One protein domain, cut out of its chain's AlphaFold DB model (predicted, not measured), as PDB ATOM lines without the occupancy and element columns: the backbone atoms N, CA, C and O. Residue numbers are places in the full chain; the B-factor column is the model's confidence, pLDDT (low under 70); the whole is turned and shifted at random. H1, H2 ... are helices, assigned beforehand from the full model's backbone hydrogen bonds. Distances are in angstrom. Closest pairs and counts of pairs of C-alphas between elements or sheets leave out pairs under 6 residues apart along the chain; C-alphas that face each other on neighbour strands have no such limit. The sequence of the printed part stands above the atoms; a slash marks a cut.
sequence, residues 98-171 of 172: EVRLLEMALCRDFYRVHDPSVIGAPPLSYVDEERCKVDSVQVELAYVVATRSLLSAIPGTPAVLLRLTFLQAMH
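This is residues 98 to 171 of the 172 residues of an uncharacterized protein of Stachybotrys chartarum (strain CBS 109288 / IBT 7711) (UniProt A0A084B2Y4). A small head at one end, made of H1, the start of H3, the short H2 and a loop of residues 115 to 128, sends out a long helical arm. H1 and H3 cross at a slant and run opposite ways, and the far part of H3 with H4 beyond it, residues 146 to 171, sticks out from the head and makes the length of the whole. The printed part has 74 residues with four named helices, H1, H2, H3 and H4 in that order, and no named strand; its class is all helix. It is extended, with a radius of gyration of the C-alphas of 19.6 A and spans of 65 by 24 by 17 A.

H1 covers residues 98 to 114, from C-alpha 98 at (234.267, 267.813, 270.458), and is 24.4 A long from first to last C-alpha. After residues 115 to 128, which hold no named element, H2 takes residues 129 to 132 and is 5.1 A long. H3, the longest helix with 18 residues, runs from residue 135, with its C-alpha at (244.334, 280.412, 260.218), to residue 152 and is 25.5 A long. H4 covers residues 158 to 169, is 16.2 A long and ends at C-alpha 169 at (199.693, 258.262, 268.687).

H1 touches H2 with residues 103 to 107 alone, and their closest C-alphas, those of Cys 107 and Cys 132, are 5.3 A apart. H2 and H3 meet only through their link. H3 touches H1 with residues 137 to 145 alone; the closest C-alphas of the two are those of Cys 107 and Val 137, 5.9 A apart. The lines of H1 and H3 stand at a steep tilt of 42 degrees, opposite ways. H4 touches no helix: it is apart from H1, H2 and H3. In H3 and H4 every pair of O i and N i+4 is within hydrogen-bond range, in H1 12 of 13 are, and H2 with 4 residues is too short for such a pair.

The two C-alphas farthest apart, those of Ser 117 and His 171, are 65.1 A from each other, and the outline is a rod. Residues 146 to 171 stand free, of which 146 to 152 belong to H3 and 158 to 169 to H4; the body without them has 48 residues and spans 29 by 21 by 17 A. The link from H1 to H2, 14 residues, is long, while those from H2 to H3 and from H3 to H4 are tight. The printed part has no cut. The mean pLDDT of the printed part is 84.1, and the 16 residues from 155 to 170 are under 70.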
ATOM      1  N   GLU A  98     233.908 268.367 271.770       85.31
ATOM      2  CA  GLU A  98     234.267 267.813 270.458       85.31
ATOM      3  C   GLU A  98     235.086 268.791 269.606       85.31
ATOM      4  O   GLU A  98     236.130 268.420 269.073       85.31
ATOM      5  N   VAL A  99     234.661 270.056 269.520       87.75
ATOM      6  CA  VAL A  99     235.345 271.059 268.687       87.75
ATOM      7  C   VAL A  99     236.755 271.341 269.206       87.75
ATOM      8  O   VAL A  99     237.688 271.453 268.417       87.75
ATOM      9  N   ARG A 100     236.933 271.395 270.530       89.50
ATOM     10  CA  ARG A 100     238.247 271.625 271.145       89.50
ATOM     11  C   ARG A 100     239.185 270.435 270.973       89.50
ATOM     12  O   ARG A 100     240.363 270.623 270.691       89.50
ATOM     13  N   LEU A 101     238.671 269.211 271.098       89.69
ATOM     14  CA  LEU A 101     239.449 267.999 270.827       89.69
ATOM     15  C   LEU A 101     239.910 267.939 269.370       89.69
ATOM     16  O   LEU A 101     241.064 267.603 269.101       89.69
ATOM     17  N   LEU A 102     239.025 268.304 268.446       91.50
ATOM     18  CA  LEU A 102     239.337 268.344 267.026       91.50
ATOM     19  C   LEU A 102     240.380 269.425 266.699       91.50
ATOM     20  O   LEU A 102     241.335 269.144 265.981       91.50
ATOM     21  N   GLU A 103     240.247 270.622 267.277       92.75
ATOM     22  CA  GLU A 103     241.231 271.707 267.163       92.75
ATOM     23  C   GLU A 103     242.626 271.255 267.622       92.75
ATOM     24  O   GLU A 103     243.603 271.441 266.901       92.75
ATOM     25  N   MET A 104     242.721 270.593 268.782       91.81
ATOM     26  CA  MET A 104     243.992 270.080 269.304       91.81
ATOM     27  C   MET A 104     244.612 269.007 268.398       91.81
ATOM     28  O   MET A 104     245.825 269.013 268.181       91.81
ATOM     29  N   ALA A 105     243.802 268.097 267.853       91.94
ATOM     30  CA  ALA A 105     244.281 267.057 266.944       91.94
ATOM     31  C   ALA A 105     244.850 267.653 265.645       91.94
ATOM     32  O   ALA A 105     245.980 267.336 265.268       91.94
ATOM     33  N   LEU A 106     244.105 268.567 265.015       93.50
ATOM     34  CA  LEU A 106     244.516 269.264 263.792       93.50
ATOM     35  C   LEU A 106     245.756 270.132 264.020       93.50
ATOM     36  O   LEU A 106     246.699 270.102 263.236       93.50
ATOM     37  N   CYS A 107     245.792 270.860 265.135       94.50
ATOM     38  CA  CYS A 107     246.935 271.675 265.527       94.50
ATOM     39  C   CYS A 107     248.207 270.837 265.688       94.50
ATOM     40  O   CYS A 107     249.267 271.191 265.164       94.50
ATOM     41  N   ARG A 108     248.108 269.688 266.366       93.44
ATOM     42  CA  ARG A 108     249.240 268.773 266.511       93.44
ATOM     43  C   ARG A 108     249.729 268.293 265.149       93.44
ATOM     44  O   ARG A 108     250.931 268.312 264.898       93.44
ATOM     45  N   ASP A 109     248.822 267.873 264.273       92.44
ATOM     46  CA  ASP A 109     249.188 267.350 262.958       92.44
ATOM     47  C   ASP A 109     249.781 268.441 262.044       92.44
ATOM     48  O   ASP A 109     250.762 268.177 261.344       92.44
ATOM     49  N   PHE A 110     249.309 269.690 262.141       93.56
ATOM     50  CA  PHE A 110     249.923 270.847 261.483       93.56
ATOM     51  C   PHE A 110     251.385 271.036 261.922       93.56
ATOM     52  O   PHE A 110     252.290 271.100 261.081       93.56
ATOM     53  N   TYR A 111     251.648 271.060 263.231       94.12
ATOM     54  CA  TYR A 111     253.001 271.261 263.755       94.12
ATOM     55  C   TYR A 111     253.933 270.069 263.540       94.12
ATOM     56  O   TYR A 111     255.141 270.268 263.445       94.12
ATOM     57  N   ARG A 112     253.413 268.848 263.349       91.94
ATOM     58  CA  ARG A 112     254.262 267.700 262.979       91.94
ATOM     59  C   ARG A 112     255.016 267.923 261.671       91.94
ATOM     60  O   ARG A 112     256.106 267.378 261.520       91.94
ATOM     61  N   VAL A 113     254.440 268.688 260.744       93.12
ATOM     62  CA  VAL A 113     255.034 268.968 259.428       93.12
ATOM     63  C   VAL A 113     255.760 270.317 259.405       93.12
ATOM     64  O   VAL A 113     256.771 270.442 258.718       93.12
ATOM     65  N   HIS A 114     255.274 271.313 260.152       92.00
ATOM     66  CA  HIS A 114     255.803 272.680 260.102       92.00
ATOM     67  C   HIS A 114     256.920 272.948 261.115       92.00
ATOM     68  O   HIS A 114     257.960 273.489 260.746       92.00
ATOM     69  N   ASP A 115     256.712 272.589 262.382       91.62
ATOM     70  CA  ASP A 115     257.693 272.785 263.449       91.62
ATOM     71  C   ASP A 115     257.439 271.785 264.589       91.62
ATOM     72  O   ASP A 115     256.648 272.057 265.496       91.62
ATOM     73  N   PRO A 116     258.099 270.615 264.576       90.62
ATOM     74  CA  PRO A 116     257.872 269.589 265.585       90.62
ATOM     75  C   PRO A 116     258.456 269.959 266.955       90.62
ATOM     76  O   PRO A 116     258.177 269.260 267.925       90.62
ATOM     77  N   SER A 117     259.253 271.031 267.067       88.62
ATOM     78  CA  SER A 117     259.861 271.442 268.341       88.62
ATOM     79  C   SER A 117     258.845 271.998 269.340       88.62
ATOM     80  O   SER A 117     259.094 271.995 270.545       88.62
ATOM     81  N   VAL A 118     257.687 272.446 268.848       90.12
ATOM     82  CA  VAL A 118     256.605 272.988 269.681       90.12
ATOM     83  C   VAL A 118     255.729 271.896 270.291       90.12
ATOM     84  O   VAL A 118     254.875 272.189 271.126       90.12
ATOM     85  N   ILE A 119     255.911 270.649 269.853       90.94
ATOM     86  CA  ILE A 119     255.166 269.495 270.338       90.94
ATOM     87  C   ILE A 119     255.840 269.004 271.620       90.94
ATOM     88  O   ILE A 119     257.032 268.695 271.632       90.94
ATOM     89  N   GLY A 120     255.068 268.919 272.703       87.50
ATOM     90  CA  GLY A 120     255.540 268.419 273.989       87.50
ATOM     91  C   GLY A 120     256.091 266.991 273.911       87.50
ATOM     92  O   GLY A 120     255.850 266.246 272.960       87.50
ATOM     93  N   ALA A 121     256.826 266.580 274.942       86.38
ATOM     94  CA  ALA A 121     257.389 265.235 274.995       86.38
ATOM     95  C   ALA A 121     256.290 264.143 274.935       86.38
ATOM     96  O   ALA A 121     255.167 264.342 275.422       86.38
ATOM     97  N   PRO A 122     256.590 262.965 274.356       85.12
ATOM     98  CA  PRO A 122     255.688 261.820 274.405       85.12
ATOM     99  C   PRO A 122     255.410 261.406 275.866       85.12
ATOM    100  O   PRO A 122     256.268 261.599 276.727       85.12
ATOM    101  N   PRO A 123     254.233 260.822 276.171       81.44
ATOM    102  CA  PRO A 123     253.271 260.253 275.224       81.44
ATOM    103  C   PRO A 123     252.176 261.220 274.750       81.44
ATOM    104  O   PRO A 123     251.592 260.984 273.696       81.44
ATOM    105  N   LEU A 124     251.900 262.305 275.481       79.69
ATOM    106  CA  LEU A 124     250.760 263.176 275.171       79.69
ATOM    107  C   LEU A 124     251.005 264.081 273.959       79.69
ATOM    108  O   LEU A 124     250.057 264.365 273.236       79.69
ATOM    109  N   SER A 125     252.259 264.475 273.691       86.19
ATOM    110  CA  SER A 125     252.616 265.277 272.505       86.19
ATOM    111  C   SER A 125     251.709 266.506 272.326       86.19
ATOM    112  O   SER A 125     251.146 266.724 271.252       86.19
ATOM    113  N   TYR A 126     251.499 267.248 273.417       88.50
ATOM    114  CA  TYR A 126     250.573 268.379 273.481       88.50
ATOM    115  C   TYR A 126     251.183 269.643 272.864       88.50
ATOM    116  O   TYR A 126     252.394 269.846 272.943       88.50
ATOM    117  N   VAL A 127     250.340 270.489 272.276       91.56
ATOM    118  CA  VAL A 127     250.704 271.813 271.757       91.56
ATOM    119  C   VAL A 127     249.897 272.852 272.531       91.56
ATOM    120  O   VAL A 127     248.693 272.676 272.701       91.56
ATOM    121  N   ASP A 128     250.549 273.919 273.000       90.44
ATOM    122  CA  ASP A 128     249.873 275.003 273.727       90.44
ATOM    123  C   ASP A 128     248.732 275.618 272.901       90.44
ATOM    124  O   ASP A 128     248.918 275.950 271.729       90.44
ATOM    125  N   GLU A 129     247.569 275.839 273.527       88.19
ATOM    126  CA  GLU A 129     246.351 276.330 272.852       88.19
ATOM    127  C   GLU A 129     246.586 277.649 272.102       88.19
ATOM    128  O   GLU A 129     246.057 277.853 271.009       88.19
ATOM    129  N   GLU A 130     247.417 278.539 272.648       89.12
ATOM    130  CA  GLU A 130     247.751 279.819 272.017       89.12
ATOM    131  C   GLU A 130     248.393 279.641 270.635       89.12
ATOM    132  O   GLU A 130     248.187 280.465 269.744       89.12
ATOM    133  N   ARG A 131     249.114 278.531 270.427       87.62
ATOM    134  CA  ARG A 131     249.728 278.177 269.143       87.62
ATOM    135  C   ARG A 131     248.741 277.540 268.169       87.62
ATOM    136  O   ARG A 131     249.023 277.494 266.980       87.62
ATOM    137  N   CYS A 132     247.580 277.080 268.628       90.81
ATOM    138  CA  CYS A 132     246.576 276.437 267.777       90.81
ATOM    139  C   CYS A 132     245.641 277.426 267.065       90.81
ATOM    140  O   CYS A 132     244.870 277.034 266.190       90.81
ATOM    141  N   LYS A 133     245.750 278.727 267.357       90.94
ATOM    142  CA  LYS A 133     244.949 279.795 266.735       90.94
ATOM    143  C   LYS A 133     245.493 280.282 265.386       90.94
ATOM    144  O   LYS A 133     245.409 281.466 265.074       90.94
ATOM    145  N   VAL A 134     246.061 279.380 264.590       91.69
ATOM    146  CA  VAL A 134     246.585 279.686 263.250       91.69
ATOM    147  C   VAL A 134     245.475 279.505 262.216       91.69
ATOM    148  O   VAL A 134     244.726 278.529 262.273       91.69
ATOM    149  N   ASP A 135     245.390 280.414 261.242       92.38
ATOM    150  CA  ASP A 135     244.334 280.412 260.218       92.38
ATOM    151  C   ASP A 135     244.243 279.086 259.447       92.38
ATOM    152  O   ASP A 135     243.146 278.621 259.148       92.38
ATOM    153  N   SER A 136     245.379 278.436 259.171       90.44
ATOM    154  CA  SER A 136     245.419 277.120 258.516       90.44
ATOM    155  C   SER A 136     244.655 276.053 259.306       90.44
ATOM    156  O   SER A 136     243.847 275.328 258.728       90.44
ATOM    157  N   VAL A 137     244.857 276.000 260.626       91.19
ATOM    158  CA  VAL A 137     244.178 275.060 261.532       91.19
ATOM    159  C   VAL A 137     242.689 275.395 261.634       91.19
ATOM    160  O   VAL A 137     241.853 274.497 261.592       91.19
ATOM    161  N   GLN A 138     242.336 276.682 261.708       93.06
ATOM    162  CA  GLN A 138     240.938 277.122 261.809       93.06
ATOM    163  C   GLN A 138     240.132 276.827 260.535       93.06
ATOM    164  O   GLN A 138     238.969 276.433 260.623       93.06
ATOM    165  N   VAL A 139     240.736 276.969 259.350       93.94
ATOM    166  CA  VAL A 139     240.094 276.614 258.072       93.94
ATOM    167  C   VAL A 139     239.832 275.111 257.992       93.94
ATOM    168  O   VAL A 139     238.739 274.696 257.600       93.94
ATOM    169  N   GLU A 140     240.802 274.290 258.391       91.81
ATOM    170  CA  GLU A 140     240.642 272.836 258.401       91.81
ATOM    171  C   GLU A 140     239.589 272.392 259.427       91.81
ATOM    172  O   GLU A 140     238.696 271.601 259.108       91.81
ATOM    173  N   LEU A 141     239.608 272.988 260.622       92.81
ATOM    174  CA  LEU A 141     238.591 272.776 261.649       92.81
ATOM    175  C   LEU A 141     237.194 273.135 261.128       92.81
ATOM    176  O   LEU A 141     236.258 272.346 261.275       92.81
ATOM    177  N   ALA A 142     237.051 274.290 260.476       92.31
ATOM    178  CA  ALA A 142     235.790 274.734 259.896       92.31
ATOM    179  C   ALA A 142     235.280 273.766 258.819       92.31
ATOM    180  O   ALA A 142     234.084 273.478 258.779       92.31
ATOM    181  N   TYR A 143     236.166 273.220 257.983       94.19
ATOM    182  CA  TYR A 143     235.797 272.236 256.967       94.19
ATOM    183  C   TYR A 143     235.278 270.928 257.577       94.19
ATOM    184  O   TYR A 143     234.231 270.416 257.164       94.19
ATOM    185  N   VAL A 144     235.967 270.394 258.589       92.44
ATOM    186  CA  VAL A 144     235.531 269.167 259.273       92.44
ATOM    187  C   VAL A 144     234.200 269.399 259.990       92.44
ATOM    188  O   VAL A 144     233.275 268.592 259.866       92.44
ATOM    189  N   VAL A 145     234.060 270.540 260.671       91.00
ATOM    190  CA  VAL A 145     232.816 270.937 261.344       91.00
ATOM    191  C   VAL A 145     231.668 271.116 260.344       91.00
ATOM    192  O   VAL A 145     230.554 270.670 260.607       91.00
ATOM    193  N   ALA A 146     231.917 271.708 259.177       89.19
ATOM    194  CA  ALA A 146     230.906 271.842 258.132       89.19
ATOM    195  C   ALA A 146     230.491 270.474 257.569       89.19
ATOM    196  O   ALA A 146     229.304 270.213 257.372       89.19
ATOM    197  N   THR A 147     231.454 269.574 257.366       90.81
ATOM    198  CA  THR A 147     231.202 268.226 256.845       90.81
ATOM    199  C   THR A 147     230.340 267.411 257.807       90.81
ATOM    200  O   THR A 147     229.351 266.815 257.381       90.81
ATOM    201  N   ARG A 148     230.628 267.430 259.118       88.56
ATOM    202  CA  ARG A 148     229.757 266.756 260.103       88.56
ATOM    203  C   ARG A 148     228.348 267.350 260.123       88.56
ATOM    204  O   ARG A 148     227.387 266.598 260.236       88.56
ATOM    205  N   SER A 149     228.214 268.671 259.975       85.69
ATOM    206  CA  SER A 149     226.911 269.343 259.949       85.69
ATOM    207  C   SER A 149     226.107 268.967 258.709       85.69
ATOM    208  O   SER A 149     224.891 268.823 258.779       85.69
ATOM    209  N   LEU A 150     226.777 268.757 257.578       86.81
ATOM    210  CA  LEU A 150     226.138 268.240 256.376       86.81
ATOM    211  C   LEU A 150     225.669 266.792 256.568       86.81
ATOM    212  O   LEU A 150     224.550 266.452 256.192       86.81
ATOM    213  N   LEU A 151     226.498 265.944 257.180       84.62
ATOM    214  CA  LEU A 151     226.157 264.543 257.438       84.62
ATOM    215  C   LEU A 151     225.024 264.395 258.460       84.62
ATOM    216  O   LEU A 151     224.169 263.532 258.290       84.62
ATOM    217  N   SER A 152     224.967 265.252 259.483       76.81
ATOM    218  CA  SER A 152     223.857 265.265 260.444       76.81
ATOM    219  C   SER A 152     222.554 265.812 259.854       76.81
ATOM    220  O   SER A 152     221.480 265.520 260.377       76.81
ATOM    221  N   ALA A 153     222.631 266.568 258.753       79.19
ATOM    222  CA  ALA A 153     221.468 267.018 257.994       79.19
ATOM    223  C   ALA A 153     220.893 265.935 257.065       79.19
ATOM    224  O   ALA A 153     219.763 266.082 256.592       79.19
ATOM    225  N   ILE A 154     221.625 264.842 256.807       80.12
ATOM    226  CA  ILE A 154     221.066 263.688 256.097       80.12
ATOM    227  C   ILE A 154     219.950 263.116 256.981       80.12
ATOM    228  O   ILE A 154     220.211 262.815 258.147       80.12
ATOM    229  N   PRO A 155     218.717 262.941 256.469       60.34
ATOM    230  CA  PRO A 155     217.620 262.358 257.230       60.34
ATOM    231  C   PRO A 155     217.898 260.869 257.487       60.34
ATOM    232  O   PRO A 155     217.407 259.980 256.796       60.34
ATOM    233  N   GLY A 156     218.719 260.609 258.503       58.81
ATOM    234  CA  GLY A 156     218.887 259.324 259.151       58.81
ATOM    235  C   GLY A 156     217.639 259.054 259.977       58.81
ATOM    236  O   GLY A 156     217.221 259.832 260.829       58.81
ATOM    237  N   THR A 157     217.003 257.949 259.664       57.69
ATOM    238  CA  THR A 157     215.594 257.650 259.856       57.69
ATOM    239  C   THR A 157     215.061 257.352 261.272       57.69
ATOM    240  O   THR A 157     213.869 257.097 261.343       57.69
ATOM    241  N   PRO A 158     215.760 257.443 262.427       62.19
ATOM    242  CA  PRO A 158     215.076 257.259 263.717       62.19
ATOM    243  C   PRO A 158     214.246 258.471 264.163       62.19
ATOM    244  O   PRO A 158     213.089 258.319 264.543       62.19
ATOM    245  N   ALA A 159     214.806 259.686 264.125       64.25
ATOM    246  CA  ALA A 159     214.205 260.847 264.793       64.25
ATOM    247  C   ALA A 159     212.958 261.385 264.070       64.25
ATOM    248  O   ALA A 159     211.977 261.762 264.712       64.25
ATOM    249  N   VAL A 160     212.976 261.391 262.734       64.19
ATOM    250  CA  VAL A 160     211.822 261.802 261.918       64.19
ATOM    251  C   VAL A 160     210.699 260.770 262.024       64.19
ATOM    252  O   VAL A 160     209.563 261.152 262.284       64.19
ATOM    253  N   LEU A 161     211.004 259.470 261.923       63.84
ATOM    254  CA  LEU A 161     210.004 258.415 262.125       63.84
ATOM    255  C   LEU A 161     209.430 258.445 263.541       63.84
ATOM    256  O   LEU A 161     208.223 258.315 263.695       63.84
ATOM    257  N   LEU A 162     210.251 258.704 264.560       65.88
ATOM    258  CA  LEU A 162     209.793 258.776 265.943       65.88
ATOM    259  C   LEU A 162     208.902 259.992 266.224       65.88
ATOM    260  O   LEU A 162     207.944 259.894 266.987       65.88
ATOM    261  N   ARG A 163     209.171 261.141 265.591       69.12
ATOM    262  CA  ARG A 163     208.257 262.291 265.663       69.12
ATOM    263  C   ARG A 163     206.943 262.022 264.941       69.12
ATOM    264  O   ARG A 163     205.897 262.433 265.431       69.12
ATOM    265  N   LEU A 164     206.979 261.315 263.814       67.56
ATOM    266  CA  LEU A 164     205.769 260.942 263.085       67.56
ATOM    267  C   LEU A 164     204.930 259.917 263.860       67.56
ATOM    268  O   LEU A 164     203.715 260.080 263.932       67.56
ATOM    269  N   THR A 165     205.545 258.921 264.505       68.19
ATOM    270  CA  THR A 165     204.813 257.950 265.337       68.19
ATOM    271  C   THR A 165     204.208 258.596 266.582       68.19
ATOM    272  O   THR A 165     203.060 258.306 266.904       68.19
ATOM    273  N   PHE A 166     204.910 259.528 267.238       69.75
ATOM    274  CA  PHE A 166     204.344 260.298 268.354       69.75
ATOM    275  C   PHE A 166     203.145 261.159 267.929       69.75
ATOM    276  O   PHE A 166     202.147 261.216 268.642       69.75
ATOM    277  N   LEU A 167     203.207 261.803 266.758       69.56
ATOM    278  CA  LEU A 167     202.087 262.596 266.235       69.56
ATOM    279  C   LEU A 167     200.878 261.731 265.856       69.56
ATOM    280  O   LEU A 167     199.743 262.169 266.031       69.56
ATOM    281  N   GLN A 168     201.114 260.512 265.362       69.06
ATOM    282  CA  GLN A 168     200.056 259.543 265.063       69.06
ATOM    283  C   GLN A 168     199.406 259.003 266.347       69.06
ATOM    284  O   GLN A 168     198.190 258.873 266.395       69.06
ATOM    285  N   ALA A 169     200.191 258.756 267.401       66.75
ATOM    286  CA  ALA A 169     199.693 258.262 268.687       66.75
ATOM    287  C   ALA A 169     198.878 259.298 269.484       66.75
ATOM    288  O   ALA A 169     198.065 258.916 270.312       66.75
ATOM    289  N   MET A 170     199.078 260.598 269.239       69.94
ATOM    290  CA  MET A 170     198.321 261.682 269.889       69.94
ATOM    291  C   MET A 170     197.000 262.029 269.174       69.94
ATOM    292  O   MET A 170     196.229 262.834 269.690       69.94
ATOM    293  N   HIS A 171     196.757 261.471 267.982       71.06
ATOM    294  CA  HIS A 171     195.547 261.701 267.177       71.06
ATOM    295  C   HIS A 171     194.572 260.509 267.156       71.06
ATOM    296  O   HIS A 171     193.572 260.574 266.439       71.06
TER     297      HIS A 171